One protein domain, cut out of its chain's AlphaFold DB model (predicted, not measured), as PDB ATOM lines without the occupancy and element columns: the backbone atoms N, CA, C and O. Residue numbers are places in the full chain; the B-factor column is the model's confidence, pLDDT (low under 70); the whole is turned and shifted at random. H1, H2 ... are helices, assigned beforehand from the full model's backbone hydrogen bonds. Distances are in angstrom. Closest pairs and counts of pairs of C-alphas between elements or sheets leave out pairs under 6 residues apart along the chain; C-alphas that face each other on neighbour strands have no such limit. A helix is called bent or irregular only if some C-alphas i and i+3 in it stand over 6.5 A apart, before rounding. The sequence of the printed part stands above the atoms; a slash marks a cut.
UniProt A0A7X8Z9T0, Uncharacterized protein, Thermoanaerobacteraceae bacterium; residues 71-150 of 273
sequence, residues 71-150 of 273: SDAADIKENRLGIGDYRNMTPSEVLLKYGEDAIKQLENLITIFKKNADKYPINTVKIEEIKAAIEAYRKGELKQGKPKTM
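This is residues 71 to 150 of the 273 residues of an uncharacterized protein of Thermoanaerobacteraceae bacterium (UniProt A0A7X8Z9T0). After a leading stretch, residues 71 to 90, short H1 packs on one end of a hairpin of two longer helices, H2 and H3; a tail, residues 139 to 150, leads away. The printed part has 80 residues, three named helices and no named strand: all helix, compact, radius of gyration of the C-alphas 12.2 A, spans 37 by 27 by 20 A.

Find C-alpha 91 at (198.848, 215.108, 252.152), where H1 begins, residues 91 to 98. H2 is residues 101 to 115, 23.3 A, only just irregular: C-alphas 101 and 104 are 6.6 A apart. H3, residues 122 to 138, runs 24.8 A to (205.390, 221.330, 261.276).

H2 and H3, a helical hairpin, touch at a shallow tilt of 23 degrees; look at their closest C-alphas, Phe 113 and Asn 123, 5.4 A. H1 touches H3 at a steep tilt of 44 degrees, closest C-alphas Ser 92 and Ala 133, 5.3 A. H1 touches H2 at residues 102 to 106 alone, closest C-alphas Leu 95 and Ala 102, 6.2 A. Every O i to N i+4 pair is within hydrogen-bond range in H1 and H3, and 10 of 11 in H2.

The printed part has no cut. Look for pLDDT under 70 at residues 71 to 77 and 144 to 150.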
ATOM      1  N   SER A  71     204.728 212.415 242.244       44.31
ATOM      2  CA  SER A  71     205.512 213.209 243.176       44.31
ATOM      3  C   SER A  71     205.380 212.526 244.529       44.31
ATOM      4  O   SER A  71     204.498 212.847 245.312       44.31
ATOM      5  N   ASP A  72     206.258 211.565 244.807       48.78
ATOM      6  CA  ASP A  72     206.552 211.196 246.190       48.78
ATOM      7  C   ASP A  72     207.136 212.460 246.827       48.78
ATOM      8  O   ASP A  72     208.339 212.705 246.772       48.78
ATOM      9  N   ALA A  73     206.275 213.361 247.305       46.72
ATOM     10  CA  ALA A  73     206.692 214.660 247.814       46.72
ATOM     11  C   ALA A  73     207.426 214.539 249.156       46.72
ATOM     12  O   ALA A  73     207.879 215.538 249.686       46.72
ATOM     13  N   ALA A  74     207.610 213.320 249.643       48.97
ATOM     14  CA  ALA A  74     208.635 212.870 250.563       48.97
ATOM     15  C   ALA A  74     208.837 211.368 250.275       48.97
ATOM     16  O   ALA A  74     207.966 210.755 249.662       48.97
ATOM     17  N   ASP A  75     209.908 210.729 250.755       55.06
ATOM     18  CA  ASP A  75     210.065 209.254 250.737       55.06
ATOM     19  C   ASP A  75     209.004 208.515 251.609       55.06
ATOM     20  O   ASP A  75     209.223 207.410 252.107       55.06
ATOM     21  N   ILE A  76     207.847 209.140 251.840       60.31
ATOM     22  CA  ILE A  76     206.730 208.685 252.655       60.31
ATOM     23  C   ILE A  76     205.659 208.165 251.699       60.31
ATOM     24  O   ILE A  76     205.115 208.901 250.879       60.31
ATOM     25  N   LYS A  77     205.351 206.874 251.812       67.38
ATOM     26  CA  LYS A  77     204.285 206.238 251.042       67.38
ATOM     27  C   LYS A  77     202.929 206.701 251.584       67.38
ATOM     28  O   LYS A  77     202.538 206.275 252.665       67.38
ATOM     29  N   GLU A  78     202.232 207.547 250.831       79.38
ATOM     30  CA  GLU A  78     200.923 208.109 251.192       79.38
ATOM     31  C   GLU A  78     199.878 207.824 250.111       79.38
ATOM     32  O   GLU A  78     200.181 207.835 248.915       79.38
ATOM     33  N   ASN A  79     198.615 207.640 250.499       80.44
ATOM     34  CA  ASN A  79     197.524 207.599 249.538       80.44
ATOM     35  C   ASN A  79     197.118 209.010 249.096       80.44
ATOM     36  O   ASN A  79     197.018 209.948 249.890       80.44
ATOM     37  N   ARG A  80     196.751 209.141 247.818       80.62
ATOM     38  CA  ARG A  80     196.156 210.375 247.293       80.62
ATOM     39  C   ARG A  80     194.762 210.614 247.881       80.62
ATOM     40  O   ARG A  80     193.942 209.699 248.054       80.62
ATOM     41  N   LEU A  81     194.467 211.881 248.147       83.38
ATOM     42  CA  LEU A  81     193.175 212.346 248.629       83.38
ATOM     43  C   LEU A  81     192.121 212.170 247.532       83.38
ATOM     44  O   LEU A  81     192.291 212.592 246.389       83.38
ATOM     45  N   GLY A  82     191.010 211.519 247.878       77.44
ATOM     46  CA  GLY A  82     189.935 211.210 246.926       77.44
ATOM     47  C   GLY A  82     188.825 212.261 246.856       77.44
ATOM     48  O   GLY A  82     187.949 212.145 246.001       77.44
ATOM     49  N   ILE A  83     188.830 213.246 247.760       74.19
ATOM     50  CA  ILE A  83     187.734 214.202 247.971       74.19
ATOM     51  C   ILE A  83     188.292 215.588 248.342       74.19
ATOM     52  O   ILE A  83     189.417 215.680 248.833       74.19
ATOM     53  N   GLY A  84     187.480 216.635 248.173       79.00
ATOM     54  CA  GLY A  84     187.835 218.021 248.506       79.00
ATOM     55  C   GLY A  84     188.697 218.714 247.446       79.00
ATOM     56  O   GLY A  84     188.933 218.168 246.366       79.00
ATOM     57  N   ASP A  85     189.184 219.910 247.781       79.06
ATOM     58  CA  ASP A  85     189.918 220.804 246.864       79.06
ATOM     59  C   ASP A  85     191.306 220.275 246.462       79.06
ATOM     60  O   ASP A  85     191.918 220.751 245.508       79.06
ATOM     61  N   TYR A  86     191.791 219.245 247.160       84.88
ATOM     62  CA  TYR A  86     193.104 218.629 246.951       84.88
ATOM     63  C   TYR A  86     193.027 217.229 246.344       84.88
ATOM     64  O   TYR A  86     193.901 216.385 246.555       84.88
ATOM     65  N   ARG A  87     191.947 216.948 245.612       78.88
ATOM     66  CA  ARG A  87     191.753 215.652 244.973       78.88
ATOM     67  C   ARG A  87     192.951 215.290 244.091       78.88
ATOM     68  O   ARG A  87     193.447 216.109 243.324       78.88
ATOM     69  N   ASN A  88     193.355 214.025 244.167       73.38
ATOM     70  CA  ASN A  88     194.513 213.458 243.481       73.38
ATOM     71  C   ASN A  88     195.868 214.011 243.944       73.38
ATOM     72  O   ASN A  88     196.845 213.781 243.242       73.38
ATOM     73  N   MET A  89     195.960 214.681 245.096       80.75
ATOM     74  CA  MET A  89     197.239 215.009 245.738       80.75
ATOM     75  C   MET A  89     197.441 214.185 247.014       80.75
ATOM     76  O   MET A  89     196.456 213.809 247.655       80.75
ATOM     77  N   THR A  90     198.683 213.887 247.394       87.19
ATOM     78  CA  THR A  90     198.984 213.334 248.728       87.19
ATOM     79  C   THR A  90     198.974 214.444 249.788       87.19
ATOM     80  O   THR A  90     199.171 215.617 249.453       87.19
ATOM     81  N   PRO A  91     198.748 214.126 251.073       89.69
ATOM     82  CA  PRO A  91     198.848 215.108 252.152       89.69
ATOM     83  C   PRO A  91     200.178 215.883 252.162       89.69
ATOM     84  O   PRO A  91     200.165 217.107 252.305       89.69
ATOM     85  N   SER A  92     201.311 215.212 251.927       88.44
ATOM     86  CA  SER A  92     202.624 215.864 251.840       88.44
ATOM     87  C   SER A  92     202.752 216.795 250.626       88.44
ATOM     88  O   SER A  92     203.260 217.909 250.763       88.44
ATOM     89  N   GLU A  93     202.243 216.401 249.448       85.12
ATOM     90  CA  GLU A  93     202.204 217.265 248.251       85.12
ATOM     91  C   GLU A  93     201.403 218.552 248.509       85.12
ATOM     92  O   GLU A  93     201.789 219.638 248.069       85.12
ATOM     93  N   VAL A  94     200.277 218.435 249.218       88.38
ATOM     94  CA  VAL A  94     199.402 219.560 249.565       88.38
ATOM     95  C   VAL A  94     200.121 220.542 250.484       88.38
ATOM     96  O   VAL A  94     200.137 221.739 250.202       88.38
ATOM     97  N   LEU A  95     200.743 220.043 251.551       90.75
ATOM     98  CA  LEU A  95     201.439 220.873 252.535       90.75
ATOM     99  C   LEU A  95     202.657 221.575 251.934       90.75
ATOM    100  O   LEU A  95     202.852 222.764 252.159       90.75
ATOM    101  N   LEU A  96     203.433 220.891 251.091       86.69
ATOM    102  CA  LEU A  96     204.571 221.506 250.405       86.69
ATOM    103  C   LEU A  96     204.161 222.579 249.387       86.69
ATOM    104  O   LEU A  96     204.939 223.493 249.121       86.69
ATOM    105  N   LYS A  97     202.961 222.476 248.804       87.00
ATOM    106  CA  LYS A  97     202.474 223.421 247.788       87.00
ATOM    107  C   LYS A  97     201.728 224.619 248.377       87.00
ATOM    108  O   LYS A  97     201.868 225.724 247.861       87.00
ATOM    109  N   TYR A  98     200.910 224.391 249.398       88.81
ATOM    110  CA  TYR A  98     199.972 225.384 249.935       88.81
ATOM    111  C   TYR A  98     200.279 225.792 251.383       88.81
ATOM    112  O   TYR A  98     199.638 226.690 251.918       88.81
ATOM    113  N   GLY A  99     201.265 225.156 252.014       86.69
ATOM    114  CA  GLY A  99     201.764 225.527 253.327       86.69
ATOM    115  C   GLY A  99     200.738 225.392 254.452       86.69
ATOM    116  O   GLY A  99     199.904 224.483 254.460       86.69
ATOM    117  N   GLU A 100     200.802 226.306 255.426       87.75
ATOM    118  CA  GLU A 100     199.926 226.272 256.606       87.75
ATOM    119  C   GLU A 100     198.436 226.408 256.275       87.75
ATOM    120  O   GLU A 100     197.604 225.806 256.959       87.75
ATOM    121  N   ASP A 101     198.086 227.126 255.205       87.38
ATOM    122  CA  ASP A 101     196.691 227.356 254.816       87.38
ATOM    123  C   ASP A 101     195.955 226.045 254.496       87.38
ATOM    124  O   ASP A 101     194.741 225.927 254.697       87.38
ATOM    125  N   ALA A 102     196.688 225.013 254.068       90.81
ATOM    126  CA  ALA A 102     196.109 223.713 253.778       90.81
ATOM    127  C   ALA A 102     195.885 222.821 255.007       90.81
ATOM    128  O   ALA A 102     195.079 221.890 254.920       90.81
ATOM    129  N   ILE A 103     196.515 223.109 256.154       91.62
ATOM    130  CA  ILE A 103     196.392 222.289 257.372       91.62
ATOM    131  C   ILE A 103     194.928 222.195 257.811       91.62
ATOM    132  O   ILE A 103     194.420 221.096 258.020       91.62
ATOM    133  N   LYS A 104     194.214 223.327 257.866       90.06
ATOM    134  CA  LYS A 104     192.800 223.358 258.285       90.06
ATOM    135  C   LYS A 104     191.907 222.515 257.375       90.06
ATOM    136  O   LYS A 104     191.003 221.825 257.836       90.06
ATOM    137  N   GLN A 105     192.168 222.555 256.071       90.69
ATOM    138  CA  GLN A 105     191.408 221.779 255.093       90.69
ATOM    139  C   GLN A 105     191.707 220.277 255.204       90.69
ATOM    140  O   GLN A 105     190.793 219.458 255.126       90.69
ATOM    141  N   LEU A 106     192.959 219.900 255.470       92.81
ATOM    142  CA  LEU A 106     193.338 218.514 255.750       92.81
ATOM    143  C   LEU A 106     192.728 217.998 257.068       92.81
ATOM    144  O   LEU A 106     192.214 216.880 257.114       92.81
ATOM    145  N   GLU A 107     192.690 218.816 258.121       92.50
ATOM    146  CA  GLU A 107     192.023 218.491 259.392       92.50
ATOM    147  C   GLU A 107     190.501 218.300 259.217       92.50
ATOM    148  O   GLU A 107     189.902 217.381 259.791       92.50
ATOM    149  N   ASN A 108     189.866 219.092 258.347       91.06
ATOM    150  CA  ASN A 108     188.466 218.886 257.967       91.06
ATOM    151  C   ASN A 108     188.259 217.532 257.266       91.06
ATOM    152  O   ASN A 108     187.293 216.821 257.564       91.06
ATOM    153  N   LEU A 109     189.185 217.126 256.387       89.94
ATOM    154  CA  LEU A 109     189.139 215.816 255.728       89.94
ATOM    155  C   LEU A 109     189.260 214.656 256.725       89.94
ATOM    156  O   LEU A 109     188.530 213.675 256.581       89.94
ATOM    157  N   ILE A 110     190.078 214.781 257.779       91.06
ATOM    158  CA  ILE A 110     190.128 213.790 258.873       91.06
ATOM    159  C   ILE A 110     188.734 213.587 259.475       91.06
ATOM    160  O   ILE A 110     188.313 212.454 259.711       91.06
ATOM    161  N   THR A 111     187.998 214.674 259.711       90.75
ATOM    162  CA  THR A 111     186.650 214.609 260.297       90.75
ATOM    163  C   THR A 111     185.675 213.878 259.372       90.75
ATOM    164  O   THR A 111     184.865 213.071 259.834       90.75
ATOM    165  N   ILE A 112     185.778 214.105 258.062       87.62
ATOM    166  CA  ILE A 112     184.950 213.433 257.050       87.62
ATOM    167  C   ILE A 112     185.296 211.942 256.953       87.62
ATOM    168  O   ILE A 112     184.394 211.102 256.914       87.62
ATOM    169  N   PHE A 113     186.584 211.594 256.952       88.25
ATOM    170  CA  PHE A 113     187.030 210.203 256.908       88.25
ATOM    171  C   PHE A 113     186.658 209.436 258.178       88.25
ATOM    172  O   PHE A 113     186.206 208.298 258.067       88.25
ATOM    173  N   LYS A 114     186.729 210.066 259.362       90.56
ATOM    174  CA  LYS A 114     186.295 209.457 260.633       90.56
ATOM    175  C   LYS A 114     184.819 209.071 260.613       90.56
ATOM    176  O   LYS A 114     184.485 207.963 261.015       90.56
ATOM    177  N   LYS A 115     183.942 209.939 260.095       89.00
ATOM    178  CA  LYS A 115     182.494 209.657 259.988       89.00
ATOM    179  C   LYS A 115     182.174 208.434 259.122       89.00
ATOM    180  O   LYS A 115     181.108 207.851 259.271       89.00
ATOM    181  N   ASN A 116     183.077 208.069 258.214       86.50
ATOM    182  CA  ASN A 116     182.905 206.969 257.269       86.50
ATOM    183  C   ASN A 116     183.915 205.829 257.490       86.50
ATOM    184  O   ASN A 116     184.086 205.000 256.595       86.50
ATOM    185  N   ALA A 117     184.611 205.795 258.630       80.25
ATOM    186  CA  ALA A 117     185.669 204.818 258.890       80.25
ATOM    187  C   ALA A 117     185.122 203.383 258.956       80.25
ATOM    188  O   ALA A 117     185.693 202.489 258.337       80.25
ATOM    189  N   ASP A 118     183.959 203.191 259.586       81.62
ATOM    190  CA  ASP A 118     183.317 201.875 259.727       81.62
ATOM    191  C   ASP A 118     182.905 201.265 258.380       81.62
ATOM    192  O   ASP A 118     182.889 200.048 258.210       81.62
ATOM    193  N   LYS A 119     182.576 202.115 257.398       84.75
ATOM    194  CA  LYS A 119     182.161 201.689 256.051       84.75
ATOM    195  C   LYS A 119     183.343 201.440 255.118       84.75
ATOM    196  O   LYS A 119     183.229 200.643 254.192       84.75
ATOM    197  N   TYR A 120     184.458 202.134 255.335       81.19
ATOM    198  CA  TYR A 120     185.626 202.083 254.461       81.19
ATOM    199  C   TYR A 120     186.901 202.025 255.309       81.19
ATOM    200  O   TYR A 120     187.466 203.075 255.621       81.19
ATOM    201  N   PRO A 121     187.411 200.822 255.633       83.12
ATOM    202  CA  PRO A 121     188.590 200.651 256.490       83.12
ATOM    203  C   PRO A 121     189.842 201.411 256.016       83.12
ATOM    204  O   PRO A 121     190.665 201.830 256.826       83.12
ATOM    205  N   ILE A 122     189.961 201.664 254.705       81.81
ATOM    206  CA  ILE A 122     191.041 202.468 254.109       81.81
ATOM    207  C   ILE A 122     191.078 203.918 254.630       81.81
ATOM    208  O   ILE A 122     192.124 204.561 254.607       81.81
ATOM    209  N   ASN A 123     189.957 204.443 255.132       86.31
ATOM    210  CA  ASN A 123     189.887 205.792 255.690       86.31
ATOM    211  C   ASN A 123     190.736 205.937 256.957       86.31
ATOM    212  O   ASN A 123     191.284 207.011 257.180       86.31
ATOM    213  N   THR A 124     190.899 204.874 257.749       86.94
ATOM    214  CA  THR A 124     191.784 204.883 258.924       86.94
ATOM    215  C   THR A 124     193.234 205.121 258.510       86.94
ATOM    216  O   THR A 124     193.902 205.966 259.094       86.94
ATOM    217  N   VAL A 125     193.688 204.455 257.442       85.19
ATOM    218  CA  VAL A 125     195.038 204.642 256.885       85.19
ATOM    219  C   VAL A 125     195.221 206.083 256.404       85.19
ATOM    220  O   VAL A 125     196.175 206.741 256.798       85.19
ATOM    221  N   LYS A 126     194.250 206.619 255.652       87.50
ATOM    222  CA  LYS A 126     194.290 208.008 255.161       87.50
ATOM    223  C   LYS A 126     194.328 209.047 256.282       87.50
ATOM    224  O   LYS A 126     194.975 210.077 256.138       87.50
ATOM    225  N   ILE A 127     193.625 208.804 257.390       89.31
ATOM    226  CA  ILE A 127     193.653 209.696 258.558       89.31
ATOM    227  C   ILE A 127     195.055 209.738 259.166       89.31
ATOM    228  O   ILE A 127     195.543 210.827 259.466       89.31
ATOM    229  N   GLU A 128     195.689 208.580 259.353       88.88
ATOM    230  CA  GLU A 128     197.041 208.520 259.915       88.88
ATOM    231  C   GLU A 128     198.079 209.126 258.964       88.88
ATOM    232  O   GLU A 128     198.928 209.890 259.413       88.88
ATOM    233  N   GLU A 129     197.947 208.906 257.653       89.81
ATOM    234  CA  GLU A 129     198.788 209.554 256.637       89.81
ATOM    235  C   GLU A 129     198.669 211.085 256.678       89.81
ATOM    236  O   GLU A 129     199.681 211.781 256.691       89.81
ATOM    237  N   ILE A 130     197.447 211.633 256.779       92.00
ATOM    238  CA  ILE A 130     197.248 213.087 256.895       92.00
ATOM    239  C   ILE A 130     197.908 213.640 258.165       92.00
ATOM    240  O   ILE A 130     198.563 214.680 258.114       92.00
ATOM    241  N   LYS A 131     197.744 212.968 259.313       92.56
ATOM    242  CA  LYS A 131     198.354 213.413 260.577       92.56
ATOM    243  C   LYS A 131     199.877 213.382 260.509       92.56
ATOM    244  O   LYS A 131     200.507 214.361 260.899       92.56
ATOM    245  N   ALA A 132     200.443 212.285 260.003       89.19
ATOM    246  CA  ALA A 132     201.883 212.118 259.861       89.19
ATOM    247  C   ALA A 132     202.479 213.202 258.951       89.19
ATOM    248  O   ALA A 132     203.488 213.808 259.302       89.19
ATOM    249  N   ALA A 133     201.807 213.520 257.840       89.12
ATOM    250  CA  ALA A 133     202.227 214.584 256.933       89.12
ATOM    251  C   ALA A 133     202.189 215.973 257.592       89.12
ATOM    252  O   ALA A 133     203.145 216.739 257.470       89.12
ATOM    253  N   ILE A 134     201.119 216.303 258.330       91.69
ATOM    254  CA  ILE A 134     201.012 217.578 259.066       91.69
ATOM    255  C   ILE A 134     202.115 217.687 260.124       91.69
ATOM    256  O   ILE A 134     202.718 218.749 260.280       91.69
ATOM    257  N   GLU A 135     202.387 216.606 260.855       90.69
ATOM    258  CA  GLU A 135     203.437 216.579 261.872       90.69
ATOM    259  C   GLU A 135     204.827 216.770 261.252       90.69
ATOM    260  O   GLU A 135     205.581 217.635 261.700       90.69
ATOM    261  N   ALA A 136     205.134 216.033 260.183       86.75
ATOM    262  CA  ALA A 136     206.386 216.171 259.446       86.75
ATOM    263  C   ALA A 136     206.544 217.581 258.847       86.75
ATOM    264  O   ALA A 136     207.638 218.146 258.871       86.75
ATOM    265  N   TYR A 137     205.457 218.191 258.361       89.12
ATOM    266  CA  TYR A 137     205.474 219.563 257.848       89.12
ATOM    267  C   TYR A 137     205.800 220.569 258.954       89.12
ATOM    268  O   TYR A 137     206.696 221.395 258.790       89.12
ATOM    269  N   ARG A 138     205.138 220.459 260.114       89.94
ATOM    270  CA  ARG A 138     205.390 221.330 261.276       89.94
ATOM    271  C   ARG A 138     206.820 221.203 261.809       89.94
ATOM    272  O   ARG A 138     207.369 222.187 262.292       89.94
ATOM    273  N   LYS A 139     207.428 220.017 261.710       88.56
ATOM    274  CA  LYS A 139     208.834 219.781 262.084       88.56
ATOM    275  C   LYS A 139     209.840 220.230 261.016       88.56
ATOM    276  O   LYS A 139     211.042 220.173 261.262       88.56
ATOM    277  N   GLY A 140     209.380 220.668 259.840       84.25
ATOM    278  CA  GLY A 140     210.249 220.989 258.705       84.25
ATOM    279  C   GLY A 140     210.947 219.761 258.105       84.25
ATOM    280  O   GLY A 140     211.982 219.888 257.456       84.25
ATOM    281  N   GLU A 141     210.405 218.566 258.341       84.00
ATOM    282  CA  GLU A 141     210.966 217.286 257.897       84.00
ATOM    283  C   GLU A 141     210.489 216.900 256.489       84.00
ATOM    284  O   GLU A 141     211.126 216.071 255.830       84.00
ATOM    285  N   LEU A 142     209.413 217.526 255.989       79.25
ATOM    286  CA  LEU A 142     208.991 217.366 254.599       79.25
ATOM    287  C   LEU A 142     210.005 218.020 253.662       79.25
ATOM    288  O   LEU A 142     210.168 219.240 253.622       79.25
ATOM    289  N   LYS A 143     210.672 217.192 252.863       71.81
ATOM    290  CA  LYS A 143     211.559 217.637 251.789       71.81
ATOM    291  C   LYS A 143     210.846 217.443 250.477       71.81
ATOM    292  O   LYS A 143     210.410 216.333 250.218       71.81
ATOM    293  N   GLN A 144     210.822 218.472 249.632       63.47
ATOM    294  CA  GLN A 144     210.327 218.343 248.267       63.47
ATOM    295  C   GLN A 144     211.042 217.172 247.584       63.47
ATOM    296  O   GLN A 144     212.245 217.235 247.312       63.47
ATOM    297  N   GLY A 145     210.309 216.079 247.368       57.19
ATOM    298  CA  GLY A 145     210.834 214.933 246.646       57.19
ATOM    299  C   GLY A 145     211.360 215.380 245.291       57.19
ATOM    300  O   GLY A 145     210.767 216.238 244.628       57.19
ATOM    301  N   LYS A 146     212.498 214.823 244.866       47.38
ATOM    302  CA  LYS A 146     212.944 215.038 243.490       47.38
ATOM    303  C   LYS A 146     211.825 214.518 242.589       47.38
ATOM    304  O   LYS A 146     211.430 213.366 242.777       47.38
ATOM    305  N   PRO A 147     211.322 215.302 241.619       49.34
ATOM    306  CA  PRO A 147     210.404 214.748 240.644       49.34
ATOM    307  C   PRO A 147     211.099 213.534 240.032       49.34
ATOM    308  O   PRO A 147     212.198 213.672 239.486       49.34
ATOM    309  N   LYS A 148     210.511 212.336 240.168       52.38
ATOM    310  CA  LYS A 148     210.982 211.173 239.414       52.38
ATOM    311  C   LYS A 148     210.941 211.611 237.956       52.38
ATOM    312  O   LYS A 148     209.861 211.800 237.395       52.38
ATOM    313  N   THR A 149     212.104 211.831 237.343       49.75
ATOM    314  CA  THR A 149     212.212 212.048 235.902       49.75
ATOM    315  C   THR A 149     211.750 210.765 235.240       49.75
ATOM    316  O   THR A 149     212.526 209.835 235.037       49.75
ATOM    317  N   MET A 150     210.445 210.678 234.991       57.78
ATOM    318  CA  MET A 150     209.869 209.526 234.329       57.78
ATOM    319  C   MET A 150     210.304 209.531 232.867       57.78
ATOM    320  O   MET A 150     210.283 210.607 232.245       57.78
TER     321      MET A 150